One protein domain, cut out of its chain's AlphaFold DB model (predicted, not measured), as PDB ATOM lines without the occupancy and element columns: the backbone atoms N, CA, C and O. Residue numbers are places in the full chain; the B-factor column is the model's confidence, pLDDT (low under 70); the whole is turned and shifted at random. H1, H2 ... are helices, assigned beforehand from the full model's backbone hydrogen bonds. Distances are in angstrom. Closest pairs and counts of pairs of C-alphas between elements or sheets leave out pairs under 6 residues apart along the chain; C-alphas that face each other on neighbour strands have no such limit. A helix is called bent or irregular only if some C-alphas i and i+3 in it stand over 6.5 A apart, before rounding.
ATOM      1  N   ARG A  64     -27.826  64.543  22.462       54.59
ATOM      2  CA  ARG A  64     -29.246  64.132  22.410       54.59
ATOM      3  C   ARG A  64     -29.887  64.354  21.029       54.59
ATOM      4  O   ARG A  64     -30.545  63.469  20.501       54.59
ATOM      5  N   ARG A  65     -29.527  65.453  20.356       58.28
ATOM      6  CA  ARG A  65     -29.955  65.793  18.984       58.28
ATOM      7  C   ARG A  65     -29.594  64.760  17.903       58.28
ATOM      8  O   ARG A  65     -30.296  64.665  16.902       58.28
ATOM      9  N   ARG A  66     -28.483  64.021  18.034       60.69
ATOM     10  CA  ARG A  66     -28.111  62.951  17.085       60.69
ATOM     11  C   ARG A  66     -28.956  61.705  17.325       60.69
ATOM     12  O   ARG A  66     -29.446  61.138  16.357       60.69
ATOM     13  N   LEU A  67     -29.167  61.359  18.593       60.66
ATOM     14  CA  LEU A  67     -30.027  60.249  18.997       60.66
ATOM     15  C   LEU A  67     -31.485  60.490  18.571       60.66
ATOM     16  O   LEU A  67     -32.133  59.596  18.046       60.66
ATOM     17  N   GLU A  68     -31.986  61.719  18.710       64.56
ATOM     18  CA  GLU A  68     -33.321  62.117  18.240       64.56
ATOM     19  C   GLU A  68     -33.464  62.020  16.715       64.56
ATOM     20  O   GLU A  68     -34.482  61.548  16.215       64.56
ATOM     21  N   ARG A  69     -32.446  62.440  15.954       65.56
ATOM     22  CA  ARG A  69     -32.448  62.312  14.485       65.56
ATOM     23  C   ARG A  69     -32.427  60.857  14.039       65.56
ATOM     24  O   ARG A  69     -33.130  60.509  13.099       65.56
ATOM     25  N   GLU A  70     -31.645  60.024  14.716       62.91
ATOM     26  CA  GLU A  70     -31.615  58.585  14.469       62.91
ATOM     27  C   GLU A  70     -32.977  57.949  14.773       62.91
ATOM     28  O   GLU A  70     -33.513  57.238  13.928       62.91
ATOM     29  N   ARG A  71     -33.607  58.314  15.900       67.62
ATOM     30  CA  ARG A  71     -34.967  57.874  16.257       67.62
ATOM     31  C   ARG A  71     -36.036  58.276  15.241       67.62
ATOM     32  O   ARG A  71     -36.999  57.542  15.084       67.62
ATOM     33  N   ARG A  72     -35.884  59.403  14.538       72.75
ATOM     34  CA  ARG A  72     -36.832  59.820  13.485       72.75
ATOM     35  C   ARG A  72     -36.738  58.978  12.211       72.75
ATOM     36  O   ARG A  72     -37.730  58.855  11.508       72.75
ATOM     37  N   VAL A  73     -35.561  58.436  11.894       73.69
ATOM     38  CA  VAL A  73     -35.319  57.690  10.643       73.69
ATOM     39  C   VAL A  73     -35.401  56.172  10.855       73.69
ATOM     40  O   VAL A  73     -35.784  55.444   9.942       73.69
ATOM     41  N   GLN A  74     -35.089  55.698  12.064       74.62
ATOM     42  CA  GLN A  74     -35.078  54.280  12.443       74.62
ATOM     43  C   GLN A  74     -36.375  53.514  12.111       74.62
ATOM     44  O   GLN A  74     -36.270  52.444  11.510       74.62
ATOM     45  N   PRO A  75     -37.584  54.024  12.426       78.94
ATOM     46  CA  PRO A  75     -38.823  53.294  12.153       78.94
ATOM     47  C   PRO A  75     -39.027  53.021  10.661       78.94
ATOM     48  O   PRO A  75     -39.226  51.875  10.273       78.94
ATOM     49  N   ALA A  76     -38.867  54.044   9.815       79.38
ATOM     50  CA  ALA A  76     -39.022  53.913   8.365       79.38
ATOM     51  C   ALA A  76     -37.975  52.971   7.749       79.38
ATOM     52  O   ALA A  76     -38.280  52.196   6.844       79.38
ATOM     53  N   PHE A  77     -36.735  53.014   8.249       79.69
ATOM     54  CA  PHE A  77     -35.683  52.111   7.788       79.69
ATOM     55  C   PHE A  77     -35.951  50.662   8.209       79.69
ATOM     56  O   PHE A  77     -35.781  49.747   7.408       79.69
ATOM     57  N   THR A  78     -36.415  50.451   9.441       81.75
ATOM     58  CA  THR A  78     -36.760  49.121   9.954       81.75
ATOM     59  C   THR A  78     -37.942  48.527   9.193       81.75
ATOM     60  O   THR A  78     -37.875  47.376   8.775       81.75
ATOM     61  N   GLU A  79     -38.988  49.316   8.947       83.56
ATOM     62  CA  GLU A  79     -40.140  48.910   8.136       83.56
ATOM     63  C   GLU A  79     -39.713  48.541   6.705       83.56
ATOM     64  O   GLU A  79     -40.106  47.497   6.184       83.56
ATOM     65  N   TYR A  80     -38.848  49.352   6.085       82.50
ATOM     66  CA  TYR A  80     -38.273  49.044   4.775       82.50
ATOM     67  C   TYR A  80     -37.492  47.724   4.783       82.50
ATOM     68  O   TYR A  80     -37.692  46.892   3.902       82.50
ATOM     69  N   LEU A  81     -36.642  47.492   5.789       81.62
ATOM     70  CA  LEU A  81     -35.887  46.243   5.917       81.62
ATOM     71  C   LEU A  81     -36.791  45.027   6.117       81.62
ATOM     72  O   LEU A  81     -36.514  43.968   5.557       81.62
ATOM     73  N   GLN A  82     -37.851  45.160   6.912       82.50
ATOM     74  CA  GLN A  82     -38.820  44.085   7.124       82.50
ATOM     75  C   GLN A  82     -39.541  43.730   5.825       82.50
ATOM     76  O   GLN A  82     -39.609  42.551   5.480       82.50
ATOM     77  N   ARG A  83     -39.996  44.736   5.064       82.44
ATOM     78  CA  ARG A  83     -40.569  44.522   3.726       82.44
ATOM     79  C   ARG A  83     -39.575  43.855   2.791       82.44
ATOM     80  O   ARG A  83     -39.901  42.841   2.188       82.44
ATOM     81  N   LEU A  84     -38.345  44.359   2.741       79.81
ATOM     82  CA  LEU A  84     -37.298  43.804   1.895       79.81
ATOM     83  C   LEU A  84     -37.038  42.329   2.235       79.81
ATOM     84  O   LEU A  84     -36.946  41.505   1.334       79.81
ATOM     85  N   ARG A  85     -36.989  41.961   3.521       78.69
ATOM     86  CA  ARG A  85     -36.845  40.561   3.956       78.69
ATOM     87  C   ARG A  85     -38.045  39.692   3.582       78.69
ATOM     88  O   ARG A  85     -37.849  38.540   3.220       78.69
ATOM     89  N   ALA A  86     -39.262  40.227   3.666       76.69
ATOM     90  CA  ALA A  86     -40.477  39.502   3.300       76.69
ATOM     91  C   ALA A  86     -40.604  39.294   1.779       76.69
ATOM     92  O   ALA A  86     -41.065  38.245   1.329       76.69
ATOM     93  N   GLU A  87     -40.188  40.285   0.989       71.81
ATOM     94  CA  GLU A  87     -40.241  40.266  -0.477       71.81
ATOM     95  C   GLU A  87     -39.082  39.476  -1.097       71.81
ATOM     96  O   GLU A  87     -39.239  38.862  -2.155       71.81
ATOM     97  N   THR A  88     -37.924  39.437  -0.434       66.06
ATOM     98  CA  THR A  88     -36.751  38.698  -0.915       66.06
ATOM     99  C   THR A  88     -36.890  37.220  -0.576       66.06
ATOM    100  O   THR A  88     -36.315  36.706   0.385       66.06
ATOM    101  N   LYS A  89     -37.665  36.506  -1.393       55.12
ATOM    102  CA  LYS A  89     -37.722  35.046  -1.348       55.12
ATOM    103  C   LYS A  89     -36.456  34.450  -1.966       55.12
ATOM    104  O   LYS A  89     -36.296  34.438  -3.176       55.12
ATOM    105  N   HIS A  90     -35.623  33.917  -1.076       63.53
ATOM    106  CA  HIS A  90     -34.566  32.928  -1.287       63.53
ATOM    107  C   HIS A  90     -33.399  33.328  -2.202       63.53
ATOM    108  O   HIS A  90     -33.526  33.554  -3.402       63.53
ATOM    109  N   LEU A  91     -32.203  33.281  -1.612       67.75
ATOM    110  CA  LEU A  91     -30.961  33.108  -2.355       67.75
ATOM    111  C   LEU A  91     -31.115  31.940  -3.349       67.75
ATOM    112  O   LEU A  91     -31.702  30.918  -2.974       67.75
ATOM    113  N   PRO A  92     -30.576  32.047  -4.576       66.19
ATOM    114  CA  PRO A  92     -30.665  30.976  -5.556       66.19
ATOM    115  C   PRO A  92     -30.199  29.643  -4.959       66.19
ATOM    116  O   PRO A  92     -29.150  29.567  -4.312       66.19
ATOM    117  N   GLY A  93     -30.967  28.573  -5.187       68.88
ATOM    118  CA  GLY A  93     -30.602  27.225  -4.733       68.88
ATOM    119  C   GLY A  93     -29.232  26.778  -5.257       68.88
ATOM    120  O   GLY A  93     -28.525  26.047  -4.561       68.88
ATOM    121  N   THR A  94     -28.843  27.323  -6.416       75.56
ATOM    122  CA  THR A  94     -27.568  27.151  -7.125       75.56
ATOM    123  C   THR A  94     -26.349  27.725  -6.403       75.56
ATOM    124  O   THR A  94     -25.230  27.400  -6.783       75.56
ATOM    125  N   LEU A  95     -26.520  28.553  -5.363       81.12
ATOM    126  CA  LEU A  95     -25.379  29.078  -4.612       81.12
ATOM    127  C   LEU A  95     -24.633  27.968  -3.867       81.12
ATOM    128  O   LEU A  95     -25.243  27.122  -3.191       81.12
ATOM    129  N   SER A  96     -23.300  28.034  -3.921       85.75
ATOM    130  CA  SER A  96     -22.434  27.107  -3.204       85.75
ATOM    131  C   SER A  96     -22.599  27.251  -1.685       85.75
ATOM    132  O   SER A  96     -23.151  28.225  -1.158       85.75
ATOM    133  N   ARG A  97     -22.093  26.269  -0.932       86.00
ATOM    134  CA  ARG A  97     -22.095  26.324   0.540       86.00
ATOM    135  C   ARG A  97     -21.303  27.525   1.071       86.00
ATOM    136  O   ARG A  97     -21.674  28.077   2.106       86.00
ATOM    137  N   ILE A  98     -20.232  27.910   0.376       88.06
ATOM    138  CA  ILE A  98     -19.376  29.043   0.743       88.06
ATOM    139  C   ILE A  98     -20.127  30.356   0.508       88.06
ATOM    140  O   ILE A  98     -20.187  31.177   1.420       88.06
ATOM    141  N   ASP A  99     -20.798  30.507  -0.635       86.44
ATOM    142  CA  ASP A  99     -21.559  31.725  -0.958       86.44
ATOM    143  C   ASP A  99     -22.709  31.950   0.023       86.44
ATOM    144  O   ASP A  99     -22.942  33.066   0.482       86.44
ATOM    145  N   LYS A 100     -23.393  30.871   0.425       84.94
ATOM    146  CA  LYS A 100     -24.448  30.926   1.450       84.94
ATOM    147  C   LYS A 100     -23.905  31.361   2.814       84.94
ATOM    148  O   LYS A 100     -24.595  32.080   3.532       84.94
ATOM    149  N   ARG A 101     -22.688  30.940   3.187       86.44
ATOM    150  CA  ARG A 101     -22.027  31.419   4.414       86.44
ATOM    151  C   ARG A 101     -21.657  32.889   4.287       86.44
ATOM    152  O   ARG A 101     -22.015  33.664   5.160       86.44
ATOM    153  N   PHE A 102     -21.021  33.277   3.185       87.25
ATOM    154  CA  PHE A 102     -20.645  34.666   2.943       87.25
ATOM    155  C   PHE A 102     -21.858  35.604   2.977       87.25
ATOM    156  O   PHE A 102     -21.799  36.648   3.618       87.25
ATOM    157  N   ALA A 103     -22.975  35.203   2.363       84.75
ATOM    158  CA  ALA A 103     -24.230  35.944   2.425       84.75
ATOM    159  C   ALA A 103     -24.709  36.128   3.874       84.75
ATOM    160  O   ALA A 103     -24.960  37.256   4.281       84.75
ATOM    161  N   ARG A 104     -24.755  35.060   4.681       84.06
ATOM    162  CA  ARG A 104     -25.163  35.143   6.097       84.06
ATOM    163  C   ARG A 104     -24.254  36.046   6.927       84.06
ATOM    164  O   ARG A 104     -24.753  36.831   7.725       84.06
ATOM    165  N   GLU A 105     -22.941  35.961   6.732       87.00
ATOM    166  CA  GLU A 105     -21.990  36.831   7.433       87.00
ATOM    167  C   GLU A 105     -22.159  38.297   7.009       87.00
ATOM    168  O   GLU A 105     -22.187  39.198   7.847       87.00
ATOM    169  N   ALA A 106     -22.337  38.553   5.711       85.69
ATOM    170  CA  ALA A 106     -22.602  39.893   5.199       85.69
ATOM    171  C   ALA A 106     -23.922  40.466   5.745       85.69
ATOM    172  O   ALA A 106     -23.968  41.644   6.100       85.69
ATOM    173  N   GLU A 107     -24.967  39.643   5.871       84.75
ATOM    174  CA  GLU A 107     -26.234  40.018   6.507       84.75
ATOM    175  C   GLU A 107     -26.057  40.315   8.001       84.75
ATOM    176  O   GLU A 107     -26.571  41.322   8.490       84.75
ATOM    177  N   ALA A 108     -25.305  39.481   8.726       83.06
ATOM    178  CA  ALA A 108     -25.048  39.657  10.154       83.06
ATOM    179  C   ALA A 108     -24.268  40.950  10.448       83.06
ATOM    180  O   ALA A 108     -24.575  41.657  11.408       83.06
ATOM    181  N   VAL A 109     -23.294  41.291   9.599       84.19
ATOM    182  CA  VAL A 109     -22.489  42.516   9.730       84.19
ATOM    183  C   VAL A 109     -23.232  43.749   9.207       84.19
ATOM    184  O   VAL A 109     -23.157  44.824   9.805       84.19
ATOM    185  N   GLY A 110     -23.917  43.627   8.069       76.19
ATOM    186  CA  GLY A 110     -24.523  44.745   7.342       76.19
ATOM    187  C   GLY A 110     -25.973  45.052   7.719       76.19
ATOM    188  O   GLY A 110     -26.466  46.131   7.392       76.19
ATOM    189  N   GLY A 111     -26.671  44.119   8.372       80.56
ATOM    190  CA  GLY A 111     -28.087  44.227   8.747       80.56
ATOM    191  C   GLY A 111     -29.079  44.172   7.573       80.56
ATOM    192  O   GLY A 111     -30.293  44.189   7.797       80.56
ATOM    193  N   LEU A 112     -28.585  44.094   6.336       82.88
ATOM    194  CA  LEU A 112     -29.351  44.063   5.090       82.88
ATOM    195  C   LEU A 112     -29.408  42.627   4.555       82.88
ATOM    196  O   LEU A 112     -28.344  42.022   4.483       82.88
ATOM    197  N   PRO A 113     -30.587  42.101   4.161       79.75
ATOM    198  CA  PRO A 113     -30.687  40.781   3.538       79.75
ATOM    199  C   PRO A 113     -29.932  40.732   2.204       79.75
ATOM    200  O   PRO A 113     -29.888  41.721   1.467       79.75
ATOM    201  N   ALA A 114     -29.376  39.572   1.867       80.12
ATOM    202  CA  ALA A 114     -28.766  39.324   0.575       80.12
ATOM    203  C   ALA A 114     -29.853  39.194  -0.503       80.12
ATOM    204  O   ALA A 114     -30.776  38.386  -0.388       80.12
ATOM    205  N   LEU A 115     -29.734  39.995  -1.562       77.88
ATOM    206  CA  LEU A 115     -30.702  40.057  -2.657       77.88
ATOM    207  C   LEU A 115     -30.195  39.286  -3.883       77.88
ATOM    208  O   LEU A 115     -29.022  39.388  -4.249       77.88
ATOM    209  N   ALA A 116     -31.091  38.558  -4.547       76.88
ATOM    210  CA  ALA A 116     -30.839  37.930  -5.844       76.88
ATOM    211  C   ALA A 116     -31.237  38.860  -7.008       76.88
ATOM    212  O   ALA A 116     -31.896  39.875  -6.801       76.88
ATOM    213  N   GLY A 117     -30.856  38.503  -8.242       77.44
ATOM    214  CA  GLY A 117     -31.270  39.233  -9.451       77.44
ATOM    215  C   GLY A 117     -30.551  40.567  -9.685       77.44
ATOM    216  O   GLY A 117     -31.010  41.373 -10.492       77.44
ATOM    217  N   ASN A 118     -29.438  40.801  -8.985       81.44
ATOM    218  CA  ASN A 118     -28.583  41.962  -9.207       81.44
ATOM    219  C   ASN A 118     -27.660  41.730 -10.405       81.44
ATOM    220  O   ASN A 118     -27.121  40.636 -10.570       81.44
ATOM    221  N   ASP A 119     -27.436  42.784 -11.181       82.19
ATOM    222  CA  ASP A 119     -26.354  42.857 -12.158       82.19
ATOM    223  C   ASP A 119     -25.242  43.735 -11.580       82.19
ATOM    224  O   ASP A 119     -25.504  44.824 -11.062       82.19
TER     225      ASP A 119
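AT A GLANCE: This is residues 64 to 119 of the 285 residues of an uncharacterized protein of Planctomycetes bacterium (UniProt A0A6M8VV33). A long, bent helix, H1, sends residues 64 to 80 out as a free arm, and a shorter helix, H2, folds back across a gap from the arm H1b, with residues 111 to 115 between them. The printed part has 56 residues with two named helices, H1 then H2, and no named strand; it is all helix. It is loose, with a radius of gyration of the C-alphas of 14.6 A, and spans 46 by 20 by 19 A, the free arm making the length.

IN THESE COORDINATES: H1, residues 64 to 87, was assigned as one helix by its hydrogen bonds but is bent: C-alphas 72 and 75 are 7.0 A apart. H1a, residues 64 to 72, begins at C-alpha 64 (-29.246, 64.132, 22.410); H1b, residues 75 to 87, is 18.2 A long. H2, residues 97 to 110, is 19.8 A long and ends at C-alpha 110 (-24.523, 44.745, 7.342).

HOW THE PARTS SIT: H1a and H1b stand at a steep tilt of 35.4 degrees, only just steep. H1b and H2 are apart, as are H1a and H2. In H1a, H1b and H2 every O i to N i+4 pair is within hydrogen-bond range.

THE WHOLE: The C-alphas farthest apart, of Arg 64 and Thr 94, are 47.4 A apart. The printed part has no cut, and the link from H1 to H2 is short. Residues 64 to 71 and 88 to 93 have pLDDT under 70.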